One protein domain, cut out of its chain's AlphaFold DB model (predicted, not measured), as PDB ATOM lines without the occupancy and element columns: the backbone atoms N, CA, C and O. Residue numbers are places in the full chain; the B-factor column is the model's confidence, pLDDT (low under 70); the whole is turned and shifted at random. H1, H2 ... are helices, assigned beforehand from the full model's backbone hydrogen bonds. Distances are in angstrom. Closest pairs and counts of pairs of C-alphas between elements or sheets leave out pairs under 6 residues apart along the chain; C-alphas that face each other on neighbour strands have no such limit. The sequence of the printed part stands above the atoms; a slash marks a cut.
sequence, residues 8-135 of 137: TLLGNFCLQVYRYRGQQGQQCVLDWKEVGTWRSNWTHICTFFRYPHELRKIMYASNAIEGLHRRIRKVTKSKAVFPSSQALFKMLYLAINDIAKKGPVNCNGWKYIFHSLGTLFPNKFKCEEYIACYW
ATOM      1  N   THR A   8     -14.057  90.126  16.835       44.53
ATOM      2  CA  THR A   8     -14.281  90.817  15.562       44.53
ATOM      3  C   THR A   8     -12.987  91.165  14.815       44.53
ATOM      4  O   THR A   8     -12.983  91.181  13.585       44.53
ATOM      5  N   LEU A   9     -11.854  91.355  15.507       46.81
ATOM      6  CA  LEU A   9     -10.543  91.525  14.848       46.81
ATOM      7  C   LEU A   9     -10.007  90.206  14.263       46.81
ATOM      8  O   LEU A   9      -9.299  90.210  13.257       46.81
ATOM      9  N   LEU A  10     -10.403  89.081  14.863       46.97
ATOM     10  CA  LEU A  10     -10.125  87.714  14.416       46.97
ATOM     11  C   LEU A  10     -10.773  87.416  13.055       46.97
ATOM     12  O   LEU A  10     -10.120  86.872  12.166       46.97
ATOM     13  N   GLY A  11     -12.036  87.818  12.874       42.31
ATOM     14  CA  GLY A  11     -12.749  87.663  11.603       42.31
ATOM     15  C   GLY A  11     -12.186  88.562  10.501       42.31
ATOM     16  O   GLY A  11     -11.931  88.099   9.391       42.31
ATOM     17  N   ASN A  12     -11.911  89.828  10.822       47.69
ATOM     18  CA  ASN A  12     -11.514  90.813   9.818       47.69
ATOM     19  C   ASN A  12     -10.062  90.658   9.337       47.69
ATOM     20  O   ASN A  12      -9.809  90.853   8.152       47.69
ATOM     21  N   PHE A  13      -9.115  90.259  10.193       50.59
ATOM     22  CA  PHE A  13      -7.718  90.086   9.768       50.59
ATOM     23  C   PHE A  13      -7.514  88.804   8.949       50.59
ATOM     24  O   PHE A  13      -6.802  88.817   7.947       50.59
ATOM     25  N   CYS A  14      -8.194  87.712   9.321       45.78
ATOM     26  CA  CYS A  14      -8.170  86.477   8.541       45.78
ATOM     27  C   CYS A  14      -8.786  86.726   7.153       45.78
ATOM     28  O   CYS A  14      -8.123  86.505   6.146       45.78
ATOM     29  N   LEU A  15      -9.992  87.306   7.083       47.25
ATOM     30  CA  LEU A  15     -10.663  87.602   5.810       47.25
ATOM     31  C   LEU A  15      -9.918  88.629   4.937       47.25
ATOM     32  O   LEU A  15      -9.931  88.490   3.714       47.25
ATOM     33  N   GLN A  16      -9.240  89.630   5.514       45.88
ATOM     34  CA  GLN A  16      -8.461  90.590   4.717       45.88
ATOM     35  C   GLN A  16      -7.208  89.977   4.083       45.88
ATOM     36  O   GLN A  16      -6.912  90.291   2.930       45.88
ATOM     37  N   VAL A  17      -6.517  89.062   4.770       47.53
ATOM     38  CA  VAL A  17      -5.381  88.332   4.181       47.53
ATOM     39  C   VAL A  17      -5.847  87.415   3.039       47.53
ATOM     40  O   VAL A  17      -5.166  87.325   2.019       47.53
ATOM     41  N   TYR A  18      -7.043  86.819   3.134       42.41
ATOM     42  CA  TYR A  18      -7.616  86.008   2.048       42.41
ATOM     43  C   TYR A  18      -8.088  86.824   0.832       42.41
ATOM     44  O   TYR A  18      -8.106  86.297  -0.281       42.41
ATOM     45  N   ARG A  19      -8.449  88.106   0.991       40.72
ATOM     46  CA  ARG A  19      -8.993  88.923  -0.113       40.72
ATOM     47  C   ARG A  19      -7.930  89.520  -1.046       40.72
ATOM     48  O   ARG A  19      -8.270  89.897  -2.162       40.72
ATOM     49  N   TYR A  20      -6.656  89.586  -0.640       37.72
ATOM     50  CA  TYR A  20      -5.607  90.300  -1.395       37.72
ATOM     51  C   TYR A  20      -4.855  89.462  -2.450       37.72
ATOM     52  O   TYR A  20      -3.963  89.974  -3.123       37.72
ATOM     53  N   ARG A  21      -5.202  88.182  -2.638       38.81
ATOM     54  CA  ARG A  21      -4.631  87.328  -3.705       38.81
ATOM     55  C   ARG A  21      -5.679  86.597  -4.555       38.81
ATOM     56  O   ARG A  21      -5.361  85.628  -5.227       38.81
ATOM     57  N   GLY A  22      -6.919  87.081  -4.570       39.16
ATOM     58  CA  GLY A  22      -8.028  86.488  -5.332       39.16
ATOM     59  C   GLY A  22      -8.251  87.042  -6.746       39.16
ATOM     60  O   GLY A  22      -9.368  86.930  -7.235       39.16
ATOM     61  N   GLN A  23      -7.262  87.670  -7.398       43.06
ATOM     62  CA  GLN A  23      -7.424  88.196  -8.772       43.06
ATOM     63  C   GLN A  23      -6.767  87.356  -9.877       43.06
ATOM     64  O   GLN A  23      -6.872  87.710 -11.046       43.06
ATOM     65  N   GLN A  24      -6.152  86.216  -9.561       40.72
ATOM     66  CA  GLN A  24      -5.706  85.272 -10.588       40.72
ATOM     67  C   GLN A  24      -6.166  83.867 -10.239       40.72
ATOM     68  O   GLN A  24      -5.411  83.137  -9.618       40.72
ATOM     69  N   GLY A  25      -7.419  83.545 -10.582       40.19
ATOM     70  CA  GLY A  25      -7.941  82.229 -11.008       40.19
ATOM     71  C   GLY A  25      -7.403  80.909 -10.428       40.19
ATOM     72  O   GLY A  25      -7.638  79.869 -11.029       40.19
ATOM     73  N   GLN A  26      -6.715  80.900  -9.295       39.84
ATOM     74  CA  GLN A  26      -6.217  79.719  -8.613       39.84
ATOM     75  C   GLN A  26      -6.700  79.801  -7.178       39.84
ATOM     76  O   GLN A  26      -6.239  80.605  -6.369       39.84
ATOM     77  N   GLN A  27      -7.686  78.966  -6.873       39.38
ATOM     78  CA  GLN A  27      -8.131  78.731  -5.516       39.38
ATOM     79  C   GLN A  27      -6.967  78.100  -4.748       39.38
ATOM     80  O   GLN A  27      -6.703  76.906  -4.872       39.38
ATOM     81  N   CYS A  28      -6.234  78.915  -3.989       44.91
ATOM     82  CA  CYS A  28      -5.241  78.431  -3.042       44.91
ATOM     83  C   CYS A  28      -5.984  77.675  -1.938       44.91
ATOM     84  O   CYS A  28      -6.421  78.266  -0.951       44.91
ATOM     85  N   VAL A  29      -6.178  76.371  -2.126       47.22
ATOM     86  CA  VAL A  29      -6.601  75.474  -1.055       47.22
ATOM     87  C   VAL A  29      -5.429  75.412  -0.084       47.22
ATOM     88  O   VAL A  29      -4.487  74.653  -0.290       47.22
ATOM     89  N   LEU A  30      -5.437  76.268   0.940       53.06
ATOM     90  CA  LEU A  30      -4.609  76.014   2.111       53.06
ATOM     91  C   LEU A  30      -5.060  74.662   2.658       53.06
ATOM     92  O   LEU A  30      -6.252  74.465   2.914       53.06
ATOM     93  N   ASP A  31      -4.127  73.720   2.771       55.22
ATOM     94  CA  ASP A  31      -4.400  72.415   3.360       55.22
ATOM     95  C   ASP A  31      -5.014  72.636   4.754       55.22
ATOM     96  O   ASP A  31      -4.505  73.418   5.564       55.22
ATOM     97  N   TRP A  32      -6.132  71.971   5.052       59.75
ATOM     98  CA  TRP A  32      -6.846  72.092   6.327       59.75
ATOM     99  C   TRP A  32      -5.933  71.838   7.536       59.75
ATOM    100  O   TRP A  32      -6.170  72.373   8.622       59.75
ATOM    101  N   LYS A  33      -4.849  71.075   7.338       65.06
ATOM    102  CA  LYS A  33      -3.791  70.852   8.334       65.06
ATOM    103  C   LYS A  33      -3.054  72.129   8.734       65.06
ATOM    104  O   LYS A  33      -2.756  72.320   9.917       65.06
ATOM    105  N   GLU A  34      -2.788  73.023   7.787       70.69
ATOM    106  CA  GLU A  34      -2.152  74.309   8.070       70.69
ATOM    107  C   GLU A  34      -3.089  75.167   8.921       70.69
ATOM    108  O   GLU A  34      -2.709  75.627  10.000       70.69
ATOM    109  N   VAL A  35      -4.355  75.289   8.511       80.00
ATOM    110  CA  VAL A  35      -5.374  76.060   9.243       80.00
ATOM    111  C   VAL A  35      -5.574  75.521  10.665       80.00
ATOM    112  O   VAL A  35      -5.698  76.305  11.610       80.00
ATOM    113  N   GLY A  36      -5.558  74.197  10.842       83.19
ATOM    114  CA  GLY A  36      -5.616  73.558  12.158       83.19
ATOM    115  C   GLY A  36      -4.428  73.932  13.048       83.19
ATOM    116  O   GLY A  36      -4.618  74.324  14.197       83.19
ATOM    117  N   THR A  37      -3.211  73.908  12.504       85.88
ATOM    118  CA  THR A  37      -1.982  74.249  13.243       85.88
ATOM    119  C   THR A  37      -1.963  75.713  13.692       85.88
ATOM    120  O   THR A  37      -1.578  76.010  14.825       85.88
ATOM    121  N   TRP A  38      -2.421  76.634  12.839       86.50
ATOM    122  CA  TRP A  38      -2.546  78.054  13.184       86.50
ATOM    123  C   TRP A  38      -3.573  78.293  14.289       86.50
ATOM    124  O   TRP A  38      -3.307  79.064  15.210       86.50
ATOM    125  N   ARG A  39      -4.728  77.616  14.235       86.69
ATOM    126  CA  ARG A  39      -5.770  77.725  15.267       86.69
ATOM    127  C   ARG A  39      -5.292  77.194  16.614       86.69
ATOM    128  O   ARG A  39      -5.483  77.871  17.620       86.69
ATOM    129  N   SER A  40      -4.624  76.041  16.626       91.81
ATOM    130  CA  SER A  40      -4.091  75.440  17.853       91.81
ATOM    131  C   SER A  40      -3.018  76.309  18.514       91.81
ATOM    132  O   SER A  40      -2.980  76.413  19.735       91.81
ATOM    133  N   ASN A  41      -2.183  76.988  17.720       89.88
ATOM    134  CA  ASN A  41      -1.103  77.846  18.223       89.88
ATOM    135  C   ASN A  41      -1.482  79.333  18.329       89.88
ATOM    136  O   ASN A  41      -0.633  80.166  18.656       89.88
ATOM    137  N   TRP A  42      -2.741  79.691  18.062       87.69
ATOM    138  CA  TRP A  42      -3.173  81.085  17.946       87.69
ATOM    139  C   TRP A  42      -2.883  81.906  19.205       87.69
ATOM    140  O   TRP A  42      -2.446  83.051  19.116       87.69
ATOM    141  N   THR A  43      -3.049  81.305  20.385       89.25
ATOM    142  CA  THR A  43      -2.742  81.931  21.682       89.25
ATOM    143  C   THR A  43      -1.293  82.407  21.772       89.25
ATOM    144  O   THR A  43      -1.041  83.513  22.252       89.25
ATOM    145  N   HIS A  44      -0.346  81.617  21.264       87.88
ATOM    146  CA  HIS A  44       1.073  81.964  21.232       87.88
ATOM    147  C   HIS A  44       1.360  83.033  20.181       87.88
ATOM    148  O   HIS A  44       2.054  84.006  20.466       87.88
ATOM    149  N   ILE A  45       0.772  82.907  18.992       87.38
ATOM    150  CA  ILE A  45       0.973  83.850  17.885       87.38
ATOM    151  C   ILE A  45       0.408  85.232  18.236       87.38
ATOM    152  O   ILE A  45       1.032  86.250  17.943       87.38
ATOM    153  N   CYS A  46      -0.721  85.295  18.947       88.19
ATOM    154  CA  CYS A  46      -1.322  86.557  19.370       88.19
ATOM    155  C   CYS A  46      -0.412  87.419  20.248       88.19
ATOM    156  O   CYS A  46      -0.516  88.646  20.202       88.19
ATOM    157  N   THR A  47       0.490  86.806  21.025       87.94
ATOM    158  CA  THR A  47       1.427  87.550  21.884       87.94
ATOM    159  C   THR A  47       2.306  88.506  21.082       87.94
ATOM    160  O   THR A  47       2.667  89.578  21.567       87.94
ATOM    161  N   PHE A  48       2.556  88.172  19.817       84.88
ATOM    162  CA  PHE A  48       3.344  88.969  18.897       84.88
ATOM    163  C   PHE A  48       2.753  90.365  18.652       84.88
ATOM    164  O   PHE A  48       3.482  91.346  18.516       84.88
ATOM    165  N   PHE A  49       1.422  90.490  18.632       87.88
ATOM    166  CA  PHE A  49       0.751  91.766  18.358       87.88
ATOM    167  C   PHE A  49       0.861  92.778  19.500       87.88
ATOM    168  O   PHE A  49       0.547  93.948  19.297       87.88
ATOM    169  N   ARG A  50       1.335  92.364  20.682       87.81
ATOM    170  CA  ARG A  50       1.594  93.268  21.810       87.81
ATOM    171  C   ARG A  50       2.842  94.136  21.602       87.81
ATOM    172  O   ARG A  50       2.993  95.149  22.278       87.81
ATOM    173  N   TYR A  51       3.731  93.749  20.689       88.19
ATOM    174  CA  TYR A  51       4.967  94.471  20.403       88.19
ATOM    175  C   TYR A  51       4.761  95.619  19.395       88.19
ATOM    176  O   TYR A  51       3.900  95.526  18.511       88.19
ATOM    177  N   PRO A  52       5.566  96.700  19.477       88.62
ATOM    178  CA  PRO A  52       5.480  97.826  18.549       88.62
ATOM    179  C   PRO A  52       5.779  97.395  17.108       88.62
ATOM    180  O   PRO A  52       6.518  96.439  16.863       88.62
ATOM    181  N   HIS A  53       5.228  98.126  16.137       86.06
ATOM    182  CA  HIS A  53       5.354  97.822  14.704       86.06
ATOM    183  C   HIS A  53       6.803  97.642  14.233       86.06
ATOM    184  O   HIS A  53       7.095  96.695  13.509       86.06
ATOM    185  N   GLU A  54       7.719  98.493  14.692       85.25
ATOM    186  CA  GLU A  54       9.130  98.414  14.295       85.25
ATOM    187  C   GLU A  54       9.809  97.124  14.777       85.25
ATOM    188  O   GLU A  54      10.562  96.508  14.027       85.25
ATOM    189  N   LEU A  55       9.470  96.635  15.975       87.00
ATOM    190  CA  LEU A  55       9.969  95.346  16.460       87.00
ATOM    191  C   LEU A  55       9.344  94.183  15.684       87.00
ATOM    192  O   LEU A  55      10.038  93.244  15.299       87.00
ATOM    193  N   ARG A  56       8.044  94.275  15.384       88.31
ATOM    194  CA  ARG A  56       7.329  93.273  14.587       88.31
ATOM    195  C   ARG A  56       7.941  93.094  13.198       88.31
ATOM    196  O   ARG A  56       8.086  91.961  12.753       88.31
ATOM    197  N   LYS A  57       8.361  94.178  12.534       84.38
ATOM    198  CA  LYS A  57       9.082  94.102  11.250       84.38
ATOM    199  C   LYS A  57      10.360  93.271  11.355       84.38
ATOM    200  O   LYS A  57      10.597  92.430  10.496       84.38
ATOM    201  N   ILE A  58      11.158  93.492  12.400       84.69
ATOM    202  CA  ILE A  58      12.404  92.744  12.623       84.69
ATOM    203  C   ILE A  58      12.100  91.269  12.880       84.69
ATOM    204  O   ILE A  58      12.740  90.403  12.298       84.69
ATOM    205  N   MET A  59      11.108  90.972  13.718       85.19
ATOM    206  CA  MET A  59      10.774  89.590  14.055       85.19
ATOM    207  C   MET A  59      10.172  88.818  12.868       85.19
ATOM    208  O   MET A  59      10.456  87.635  12.709       85.19
ATOM    209  N   TYR A  60       9.354  89.470  12.030       79.44
ATOM    210  CA  TYR A  60       8.820  88.864  10.802       79.44
ATOM    211  C   TYR A  60       9.862  88.736   9.689       79.44
ATOM    212  O   TYR A  60       9.639  87.993   8.734       79.44
ATOM    213  N   ALA A  61      10.987  89.449   9.780       77.69
ATOM    214  CA  ALA A  61      12.056  89.332   8.805       77.69
ATOM    215  C   ALA A  61      12.764  87.979   8.969       77.69
ATOM    216  O   ALA A  61      13.694  87.816   9.760       77.69
ATOM    217  N   SER A  62      12.362  87.002   8.159       76.31
ATOM    218  CA  SER A  62      12.997  85.684   8.099       76.31
ATOM    219  C   SER A  62      14.431  85.731   7.552       76.31
ATOM    220  O   SER A  62      15.197  84.796   7.776       76.31
ATOM    221  N   ASN A  63      14.837  86.841   6.921       80.25
ATOM    222  CA  ASN A  63      16.151  87.057   6.302       80.25
ATOM    223  C   ASN A  63      17.343  86.678   7.197       80.25
ATOM    224  O   ASN A  63      18.329  86.131   6.700       80.25
ATOM    225  N   ALA A  64      17.279  86.956   8.504       81.50
ATOM    226  CA  ALA A  64      18.371  86.635   9.426       81.50
ATOM    227  C   ALA A  64      18.529  85.115   9.610       81.50
ATOM    228  O   ALA A  64      19.620  84.565   9.436       81.50
ATOM    229  N   ILE A  65      17.422  84.423   9.896       86.88
ATOM    230  CA  ILE A  65      17.393  82.970  10.104       86.88
ATOM    231  C   ILE A  65      17.667  82.239   8.783       86.88
ATOM    232  O   ILE A  65      18.461  81.299   8.738       86.88
ATOM    233  N   GLU A  66      17.078  82.696   7.680       89.31
ATOM    234  CA  GLU A  66      17.329  82.164   6.338       89.31
ATOM    235  C   GLU A  66      18.784  82.359   5.906       89.31
ATOM    236  O   GLU A  66      19.396  81.445   5.344       89.31
ATOM    237  N   GLY A  67      19.369  83.522   6.205       87.88
ATOM    238  CA  GLY A  67      20.775  83.822   5.959       87.88
ATOM    239  C   GLY A  67      21.704  82.862   6.702       87.88
ATOM    240  O   GLY A  67      22.620  82.296   6.089       87.88
ATOM    241  N   LEU A  68      21.428  82.616   7.987       89.50
ATOM    242  CA  LEU A  68      22.135  81.630   8.804       89.50
ATOM    243  C   LEU A  68      21.986  80.218   8.221       89.50
ATOM    244  O   LEU A  68      22.987  79.554   7.945       89.50
ATOM    245  N   HIS A  69      20.755  79.776   7.947       91.62
ATOM    246  CA  HIS A  69      20.488  78.463   7.356       91.62
ATOM    247  C   HIS A  69      21.196  78.275   6.015       91.62
ATOM    248  O   HIS A  69      21.768  77.215   5.761       91.62
ATOM    249  N   ARG A  70      21.227  79.302   5.161       91.56
ATOM    250  CA  ARG A  70      21.948  79.254   3.886       91.56
ATOM    251  C   ARG A  70      23.445  79.027   4.091       91.56
ATOM    252  O   ARG A  70      24.068  78.340   3.282       91.56
ATOM    253  N   ARG A  71      24.039  79.604   5.138       90.31
ATOM    254  CA  ARG A  71      25.477  79.475   5.428       90.31
ATOM    255  C   ARG A  71      25.789  78.109   6.020       90.31
ATOM    256  O   ARG A  71      26.706  77.454   5.535       90.31
ATOM    257  N   ILE A  72      24.959  77.639   6.948       91.75
ATOM    258  CA  ILE A  72      25.045  76.281   7.492       91.75
ATOM    259  C   ILE A  72      24.954  75.253   6.360       91.75
ATOM    260  O   ILE A  72      25.867  74.449   6.201       91.75
ATOM    261  N   ARG A  73      23.932  75.344   5.495       92.19
ATOM    262  CA  ARG A  73      23.773  74.445   4.338       92.19
ATOM    263  C   ARG A  73      24.976  74.481   3.396       92.19
ATOM    264  O   ARG A  73      25.339  73.449   2.846       92.19
ATOM    265  N   LYS A  74      25.610  75.643   3.200       91.31
ATOM    266  CA  LYS A  74      26.821  75.761   2.370       91.31
ATOM    267  C   LYS A  74      27.984  74.958   2.960       91.31
ATOM    268  O   LYS A  74      28.675  74.267   2.219       91.31
ATOM    269  N   VAL A  75      28.189  75.051   4.273       90.12
ATOM    270  CA  VAL A  75      29.290  74.370   4.971       90.12
ATOM    271  C   VAL A  75      29.036  72.866   5.084       90.12
ATOM    272  O   VAL A  75      29.960  72.078   4.901       90.12
ATOM    273  N   THR A  76      27.790  72.448   5.314       90.12
ATOM    274  CA  THR A  76      27.446  71.024   5.423       90.12
ATOM    275  C   THR A  76      27.371  70.330   4.066       90.12
ATOM    276  O   THR A  76      27.795  69.188   3.963       90.12
ATOM    277  N   LYS A  77      26.929  71.002   2.992       88.94
ATOM    278  CA  LYS A  77      26.836  70.395   1.647       88.94
ATOM    279  C   LYS A  77      28.188  69.905   1.111       88.94
ATOM    280  O   LYS A  77      28.223  68.959   0.335       88.94
ATOM    281  N   SER A  78      29.288  70.537   1.521       83.25
ATOM    282  CA  SER A  78      30.646  70.161   1.101       83.25
ATOM    283  C   SER A  78      31.126  68.831   1.712       83.25
ATOM    284  O   SER A  78      32.039  68.201   1.183       83.25
ATOM    285  N   LYS A  79      30.516  68.367   2.815       83.81
ATOM    286  CA  LYS A  79      30.890  67.117   3.491       83.81
ATOM    287  C   LYS A  79      29.675  66.205   3.652       83.81
ATOM    288  O   LYS A  79      28.817  66.458   4.488       83.81
ATOM    289  N   ALA A  80      29.631  65.128   2.867       78.75
ATOM    290  CA  ALA A  80      28.534  64.159   2.899       78.75
ATOM    291  C   ALA A  80      28.562  63.239   4.137       78.75
ATOM    292  O   ALA A  80      27.507  62.828   4.608       78.75
ATOM    293  N   VAL A  81      29.748  62.938   4.680       87.75
ATOM    294  CA  VAL A  81      29.925  62.055   5.845       87.75
ATOM    295  C   VAL A  81      30.880  62.699   6.845       87.75
ATOM    296  O   VAL A  81      31.902  63.276   6.467       87.75
ATOM    297  N   PHE A  82      30.536  62.594   8.127       90.44
ATOM    298  CA  PHE A  82      31.354  63.072   9.236       90.44
ATOM    299  C   PHE A  82      31.978  61.896   9.987       90.44
ATOM    300  O   PHE A  82      31.267  60.935  10.271       90.44
ATOM    301  N   PRO A  83      33.270  61.971  10.356       92.00
ATOM    302  CA  PRO A  83      33.939  60.897  11.091       92.00
ATOM    303  C   PRO A  83      33.447  60.768  12.543       92.00
ATOM    304  O   PRO A  83      33.559  59.703  13.137       92.00
ATOM    305  N   SER A  84      32.904  61.840  13.131       94.88
ATOM    306  CA  SER A  84      32.293  61.838  14.465       94.88
ATOM    307  C   SER A  84      31.315  63.008  14.629       94.88
ATOM    308  O   SER A  84      31.386  64.004  13.901       94.88
ATOM    309  N   SER A  85      30.423  62.930  15.623       92.75
ATOM    310  CA  SER A  85      29.511  64.031  15.974       92.75
ATOM    311  C   SER A  85      30.265  65.294  16.411       92.75
ATOM    312  O   SER A  85      29.880  66.405  16.051       92.75
ATOM    313  N   GLN A  86      31.394  65.144  17.111       95.19
ATOM    314  CA  GLN A  86      32.255  66.261  17.511       95.19
ATOM    315  C   GLN A  86      32.842  67.006  16.307       95.19
ATOM    316  O   GLN A  86      32.916  68.236  16.322       95.19
ATOM    317  N   ALA A  87      33.218  66.290  15.241       92.69
ATOM    318  CA  ALA A  87      33.710  66.916  14.016       92.69
ATOM    319  C   ALA A  87      32.628  67.788  13.354       92.69
ATOM    320  O   ALA A  87      32.921  68.902  12.915       92.69
ATOM    321  N   LEU A  88      31.372  67.323  13.345       91.94
ATOM    322  CA  LEU A  88      30.227  68.108  12.874       91.94
ATOM    323  C   LEU A  88      30.025  69.373  13.723       91.94
ATOM    324  O   LEU A  88      29.955  70.472  13.168       91.94
ATOM    325  N   PHE A  89      29.988  69.243  15.053       94.56
ATOM    326  CA  PHE A  89      29.825  70.393  15.951       94.56
ATOM    327  C   PHE A  89      30.941  71.421  15.785       94.56
ATOM    328  O   PHE A  89      30.661  72.616  15.706       94.56
ATOM    329  N   LYS A  90      32.195  70.974  15.656       94.56
ATOM    330  CA  LYS A  90      33.335  71.867  15.423       94.56
ATOM    331  C   LYS A  90      33.175  72.655  14.124       94.56
ATOM    332  O   LYS A  90      33.437  73.854  14.111       94.56
ATOM    333  N   MET A  91      32.709  72.025  13.045       93.44
ATOM    334  CA  MET A  91      32.454  72.752  11.797       93.44
ATOM    335  C   MET A  91      31.322  73.772  11.920       93.44
ATOM    336  O   MET A  91      31.466  74.890  11.429       93.44
ATOM    337  N   LEU A  92      30.210  73.406  12.564       93.56
ATOM    338  CA  LEU A  92      29.092  74.329  12.786       93.56
ATOM    339  C   LEU A  92      29.525  75.521  13.642       93.56
ATOM    340  O   LEU A  92      29.221  76.661  13.300       93.56
ATOM    341  N   TYR A  93      30.300  75.267  14.695       94.31
ATOM    342  CA  TYR A  93      30.877  76.299  15.547       94.31
ATOM    343  C   TYR A  93      31.764  77.267  14.752       94.31
ATOM    344  O   TYR A  93      31.578  78.479  14.829       94.31
ATOM    345  N   LEU A  94      32.679  76.750  13.924       94.12
ATOM    346  CA  LEU A  94      33.531  77.586  13.072       94.12
ATOM    347  C   LEU A  94      32.712  78.418  12.075       94.12
ATOM    348  O   LEU A  94      33.017  79.592  11.872       94.12
ATOM    349  N   ALA A  95      31.660  77.843  11.488       92.38
ATOM    350  CA  ALA A  95      30.774  78.553  10.569       92.38
ATOM    351  C   ALA A  95      30.012  79.693  11.260       92.38
ATOM    352  O   ALA A  95      29.905  80.785  10.709       92.38
ATOM    353  N   ILE A  96      29.502  79.458  12.472       92.56
ATOM    354  CA  ILE A  96      28.810  80.482  13.264       92.56
ATOM    355  C   ILE A  96      29.791  81.578  13.691       92.56
ATOM    356  O   ILE A  96      29.468  82.756  13.556       92.56
ATOM    357  N   ASN A  97      31.002  81.218  14.121       93.25
ATOM    358  CA  ASN A  97      32.038  82.193  14.462       93.25
ATOM    359  C   ASN A  97      32.427  83.076  13.269       93.25
ATOM    360  O   ASN A  97      32.626  84.273  13.443       93.25
ATOM    361  N   ASP A  98      32.522  82.518  12.059       91.12
ATOM    362  CA  ASP A  98      32.792  83.304  10.848       91.12
ATOM    363  C   ASP A  98      31.667  84.305  10.539       91.12
ATOM    364  O   ASP A  98      31.922  85.444  10.150       91.12
ATOM    365  N   ILE A  99      30.410  83.911  10.772       87.38
ATOM    366  CA  ILE A  99      29.256  84.813  10.649       87.38
ATOM    367  C   ILE A  99      29.323  85.908  11.718       87.38
ATOM    368  O   ILE A  99      29.147  87.079  11.391       87.38
ATOM    369  N   ALA A 100      29.617  85.545  12.969       87.94
ATOM    370  CA  ALA A 100      29.687  86.479  14.089       87.94
ATOM    371  C   ALA A 100      30.785  87.539  13.904       87.94
ATOM    372  O   ALA A 100      30.580  88.699  14.253       87.94
ATOM    373  N   LYS A 101      31.920  87.181  13.285       88.31
ATOM    374  CA  LYS A 101      33.009  88.123  12.965       88.31
ATOM    375  C   LYS A 101      32.593  89.268  12.043       88.31
ATOM    376  O   LYS A 101      33.237  90.310  12.068       88.31
ATOM    377  N   LYS A 102      31.550  89.096  11.225       81.31
ATOM    378  CA  LYS A 102      31.061  90.155  10.323       81.31
ATOM    379  C   LYS A 102      30.288  91.255  11.051       81.31
ATOM    380  O   LYS A 102      30.003  92.275  10.435       81.31
ATOM    381  N   GLY A 103      29.993  91.057  12.336       70.94
ATOM    382  CA  GLY A 103      29.274  92.015  13.161       70.94
ATOM    383  C   GLY A 103      27.761  92.010  12.919       70.94
ATOM    384  O   GLY A 103      27.263  91.369  11.984       70.94
ATOM    385  N   PRO A 104      27.003  92.680  13.798       70.88
ATOM    386  CA  PRO A 104      25.567  92.836  13.636       70.88
ATOM    387  C   PRO A 104      25.248  93.699  12.409       70.88
ATOM    388  O   PRO A 104      25.960  94.641  12.077       70.88
ATOM    389  N   VAL A 105      24.136  93.393  11.742       69.00
ATOM    390  CA  VAL A 105      23.576  94.289  10.723       69.00
ATOM    391  C   VAL A 105      22.855  95.429  11.439       69.00
ATOM    392  O   VAL A 105      22.057  95.174  12.344       69.00
ATOM    393  N   ASN A 106      23.102  96.671  11.014       69.06
ATOM    394  CA  ASN A 106      22.433  97.852  11.555       69.06
ATOM    395  C   ASN A 106      20.911  97.692  11.482       69.06
ATOM    396  O   ASN A 106      20.321  97.613  10.403       69.06
ATOM    397  N   CYS A 107      20.267  97.643  12.647       72.12
ATOM    398  CA  CYS A 107      18.819  97.608  12.757       72.12
ATOM    399  C   CYS A 107      18.288  99.041  12.850       72.12
ATOM    400  O   CYS A 107      18.356  99.708  13.886       72.12
ATOM    401  N   ASN A 108      17.759  99.536  11.733       73.56
ATOM    402  CA  ASN A 108      17.147 100.859  11.678       73.56
ATOM    403  C   ASN A 108      16.035 100.972  12.734       73.56
ATOM    404  O   ASN A 108      15.180 100.095  12.845       73.56
ATOM    405  N   GLY A 109      16.046 102.053  13.515       77.50
ATOM    406  CA  GLY A 109      15.025 102.302  14.537       77.50
ATOM    407  C   GLY A 109      15.233 101.581  15.876       77.50
ATOM    408  O   GLY A 109      14.344 101.650  16.726       77.50
ATOM    409  N   TRP A 110      16.393 100.953  16.117       82.50
ATOM    410  CA  TRP A 110      16.680 100.245  17.376       82.50
ATOM    411  C   TRP A 110      16.436 101.086  18.635       82.50
ATOM    412  O   TRP A 110      15.857 100.600  19.601       82.50
ATOM    413  N   LYS A 111      16.776 102.381  18.600       81.44
ATOM    414  CA  LYS A 111      16.543 103.320  19.711       81.44
ATOM    415  C   LYS A 111      15.071 103.376  20.137       81.44
ATOM    416  O   LYS A 111      14.756 103.316  21.322       81.44
ATOM    417  N   TYR A 112      14.164 103.464  19.163       84.06
ATOM    418  CA  TYR A 112      12.722 103.534  19.407       84.06
ATOM    419  C   TYR A 112      12.167 102.197  19.912       84.06
ATOM    420  O   TYR A 112      11.324 102.153  20.813       84.06
ATOM    421  N   ILE A 113      12.674 101.096  19.355       86.69
ATOM    422  CA  ILE A 113      12.334  99.739  19.789       86.69
ATOM    423  C   ILE A 113      12.742  99.535  21.247       86.69
ATOM    424  O   ILE A 113      11.931  99.074  22.045       86.69
ATOM    425  N   PHE A 114      13.961  99.931  21.610       84.62
ATOM    426  CA  PHE A 114      14.488  99.773  22.959       84.62
ATOM    427  C   PHE A 114      13.700 100.596  23.987       84.62
ATOM    428  O   PHE A 114      13.308 100.066  25.024       84.62
ATOM    429  N   HIS A 115      13.351 101.845  23.664       85.12
ATOM    430  CA  HIS A 115      12.463 102.660  24.502       85.12
ATOM    431  C   HIS A 115      11.092 102.000  24.723       85.12
ATOM    432  O   HIS A 115      10.597 101.896  25.850       85.12
ATOM    433  N   SER A 116      10.491 101.494  23.643       86.38
ATOM    434  CA  SER A 116       9.213 100.778  23.707       86.38
ATOM    435  C   SER A 116       9.314  99.509  24.566       86.38
ATOM    436  O   SER A 116       8.401  99.204  25.330       86.38
ATOM    437  N   LEU A 117      10.438  98.787  24.488       87.44
ATOM    438  CA  LEU A 117      10.715  97.615  25.321       87.44
ATOM    439  C   LEU A 117      10.913  97.977  26.796       87.44
ATOM    440  O   LEU A 117      10.379  97.273  27.650       87.44
ATOM    441  N   GLY A 118      11.597  99.082  27.104       87.50
ATOM    442  CA  GLY A 118      11.736  99.585  28.473       87.50
ATOM    443  C   GLY A 118      10.384  99.912  29.114       87.50
ATOM    444  O   GLY A 118      10.147  99.567  30.268       87.50
ATOM    445  N   THR A 119       9.452 100.468  28.334       86.75
ATOM    446  CA  THR A 119       8.075 100.721  28.795       86.75
ATOM    447  C   THR A 119       7.289  99.420  29.006       86.75
ATOM    448  O   THR A 119       6.538  99.290  29.970       86.75
ATOM    449  N   LEU A 120       7.458  98.432  28.119       87.88
ATOM    450  CA  LEU A 120       6.781  97.131  28.219       87.88
ATOM    451  C   LEU A 120       7.334  96.248  29.352       87.88
ATOM    452  O   LEU A 120       6.586  95.433  29.898       87.88
ATOM    453  N   PHE A 121       8.617  96.394  29.699       88.81
ATOM    454  CA  PHE A 121       9.328  95.579  30.688       88.81
ATOM    455  C   PHE A 121      10.156  96.441  31.665       88.81
ATOM    456  O   PHE A 121      11.387  96.337  31.690       88.81
ATOM    457  N   PRO A 122       9.503  97.242  32.528       82.62
ATOM    458  CA  PRO A 122      10.174  98.240  33.370       82.62
ATOM    459  C   PRO A 122      11.181  97.643  34.365       82.62
ATOM    460  O   PRO A 122      12.185  98.264  34.683       82.62
ATOM    461  N   ASN A 123      10.962  96.404  34.817       84.75
ATOM    462  CA  ASN A 123      11.838  95.727  35.785       84.75
ATOM    463  C   ASN A 123      12.944  94.876  35.132       84.75
ATOM    464  O   ASN A 123      13.615  94.112  35.826       84.75
ATOM    465  N   LYS A 124      13.084  94.913  33.799       81.19
ATOM    466  CA  LYS A 124      14.055  94.085  33.060       81.19
ATOM    467  C   LYS A 124      15.174  94.891  32.417       81.19
ATOM    468  O   LYS A 124      16.280  94.375  32.333       81.19
ATOM    469  N   PHE A 125      14.900  96.123  31.998       73.75
ATOM    470  CA  PHE A 125      15.880  97.000  31.362       73.75
ATOM    471  C   PHE A 125      16.135  98.205  32.266       73.75
ATOM    472  O   PHE A 125      15.204  98.947  32.574       73.75
ATOM    473  N   LYS A 126      17.381  98.405  32.713       64.19
ATOM    474  CA  LYS A 126      17.767  99.613  33.460       64.19
ATOM    475  C   LYS A 126      18.102 100.734  32.475       64.19
ATOM    476  O   LYS A 126      18.768 100.497  31.472       64.19
ATOM    477  N   CYS A 127      17.691 101.965  32.783       55.00
ATOM    478  CA  CYS A 127      17.982 103.140  31.950       55.00
ATOM    479  C   CYS A 127      19.489 103.412  31.753       55.00
ATOM    480  O   CYS A 127      19.855 104.099  30.810       55.00
ATOM    481  N   GLU A 128      20.370 102.862  32.590       55.03
ATOM    482  CA  GLU A 128      21.826 103.079  32.506       55.03
ATOM    483  C   GLU A 128      22.519 102.245  31.413       55.03
ATOM    484  O   GLU A 128      23.572 102.639  30.914       55.03
ATOM    485  N   GLU A 129      21.911 101.150  30.943       55.25
ATOM    486  CA  GLU A 129      22.461 100.356  29.827       55.25
ATOM    487  C   GLU A 129      22.284 101.051  28.459       55.25
ATOM    488  O   GLU A 129      22.848 100.609  27.456       55.25
ATOM    489  N   TYR A 130      21.560 102.182  28.410       54.22
ATOM    490  CA  TYR A 130      21.297 102.957  27.191       54.22
ATOM    491  C   TYR A 130      22.562 103.447  26.481       54.22
ATOM    492  O   TYR A 130      22.508 103.674  25.276       54.22
ATOM    493  N   ILE A 131      23.681 103.626  27.192       51.47
ATOM    494  CA  ILE A 131      24.912 104.217  26.639       51.47
ATOM    495  C   ILE A 131      25.825 103.147  26.016       51.47
ATOM    496  O   ILE A 131      26.500 103.416  25.022       51.47
ATOM    497  N   ALA A 132      25.801 101.906  26.515       48.06
ATOM    498  CA  ALA A 132      26.680 100.841  26.023       48.06
ATOM    499  C   ALA A 132      26.312 100.366  24.602       48.06
ATOM    500  O   ALA A 132      27.189  99.993  23.823       48.06
ATOM    501  N   CYS A 133      25.034 100.446  24.214       47.31
ATOM    502  CA  CYS A 133      24.594 100.080  22.864       47.31
ATOM    503  C   CYS A 133      25.010 101.084  21.774       47.31
ATOM    504  O   CYS A 133      24.920 100.748  20.596       47.31
ATOM    505  N   TYR A 134      25.460 102.292  22.135       47.44
ATOM    506  CA  TYR A 134      25.928 103.300  21.172       47.44
ATOM    507  C   TYR A 134      27.373 103.101  20.711       47.44
ATOM    508  O   TYR A 134      27.784 103.742  19.753       47.44
ATOM    509  N   TRP A 135      28.132 102.233  21.383       42.75
ATOM    510  CA  TRP A 135      29.546 101.986  21.082       42.75
ATOM    511  C   TRP A 135      29.808 100.629  20.410       42.75
ATOM    512  O   TRP A 135      30.954 100.321  20.100       42.75
TER     513      TRP A 135
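Overview. This is residues 8 to 135 of the 137 residues of the protein "Mutator family transposase" of Parachlamydiaceae bacterium (UniProt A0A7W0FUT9). The model is a loose, open zigzag of helices with few contacts between them: residues 8 to 17 of H1 and the whole of H2, residues 32 to 40, stand free at one end, H3 leads to H4, and H5 and H6 fold back as a helical hairpin at the other end. After H6 the backbone returns toward H4, where H7 comes near it, with the short H8 near H7. The printed part has 128 residues with eight named helices, H1 to H8 in order, and no named strand; the class is all helix. It is only just loose, close to extended, with a radius of gyration of the C-alphas of 20.9 A and spans of 52 by 48 by 27 A.

Along the chain. H1 is residues 8 to 19, 16.7 A long, with C-alpha 8 at (-14.281, 90.817, 15.562). H2 is residues 32 to 40, 12.3 A, H3 residues 42 to 50, 13.6 A, and H4 residues 53 to 60, 10.4 A. H5 is residues 63 to 77, 20.3 A, and H6 residues 85 to 101, 24.5 A. H7 is residues 110 to 120, 15.0 A, and H8 residues 127 to 130, 5.8 A, with C-alpha 130 at (21.297, 102.957, 27.191).

Arrangement. H1 and H2 are apart, and H2 and H3 meet only through their link. H3 and H4 are close but not clearly touching, Phe 48 and Arg 56 having the closest C-alphas at 7.3 A. H5, with residues 71 to 75 alone, touches residues 91 to 95 of H6, at a steep tilt of 44 degrees, opposite ways; the closest C-alphas, of Ile 72 and Ala 95, are 6.9 A apart. H4 and H7 are close but not clearly touching, about perpendicular at 78 degrees, with the C-alphas of Leu 55 and Ile 113 closest at 6.0 A. Every O i to N i+4 pair is within hydrogen-bond range in H2, H4, H5, H6 and H7, but 7 of 8 in H1 and 1 of 5 in H3, which has 5 of 6 O i to N i+3 pairs within range; H8 is too short for an O i to N i+4 pair.

Size, cuts and confidence. The C-alphas farthest apart, of Thr 8 and Pro 83, are 56.9 A apart. The printed part has no cut; the link from H1 to H2 is long. Mean pLDDT of the printed part is 75.3, with residues 8 to 33, 105 to 106 and 126 to 135 under 70.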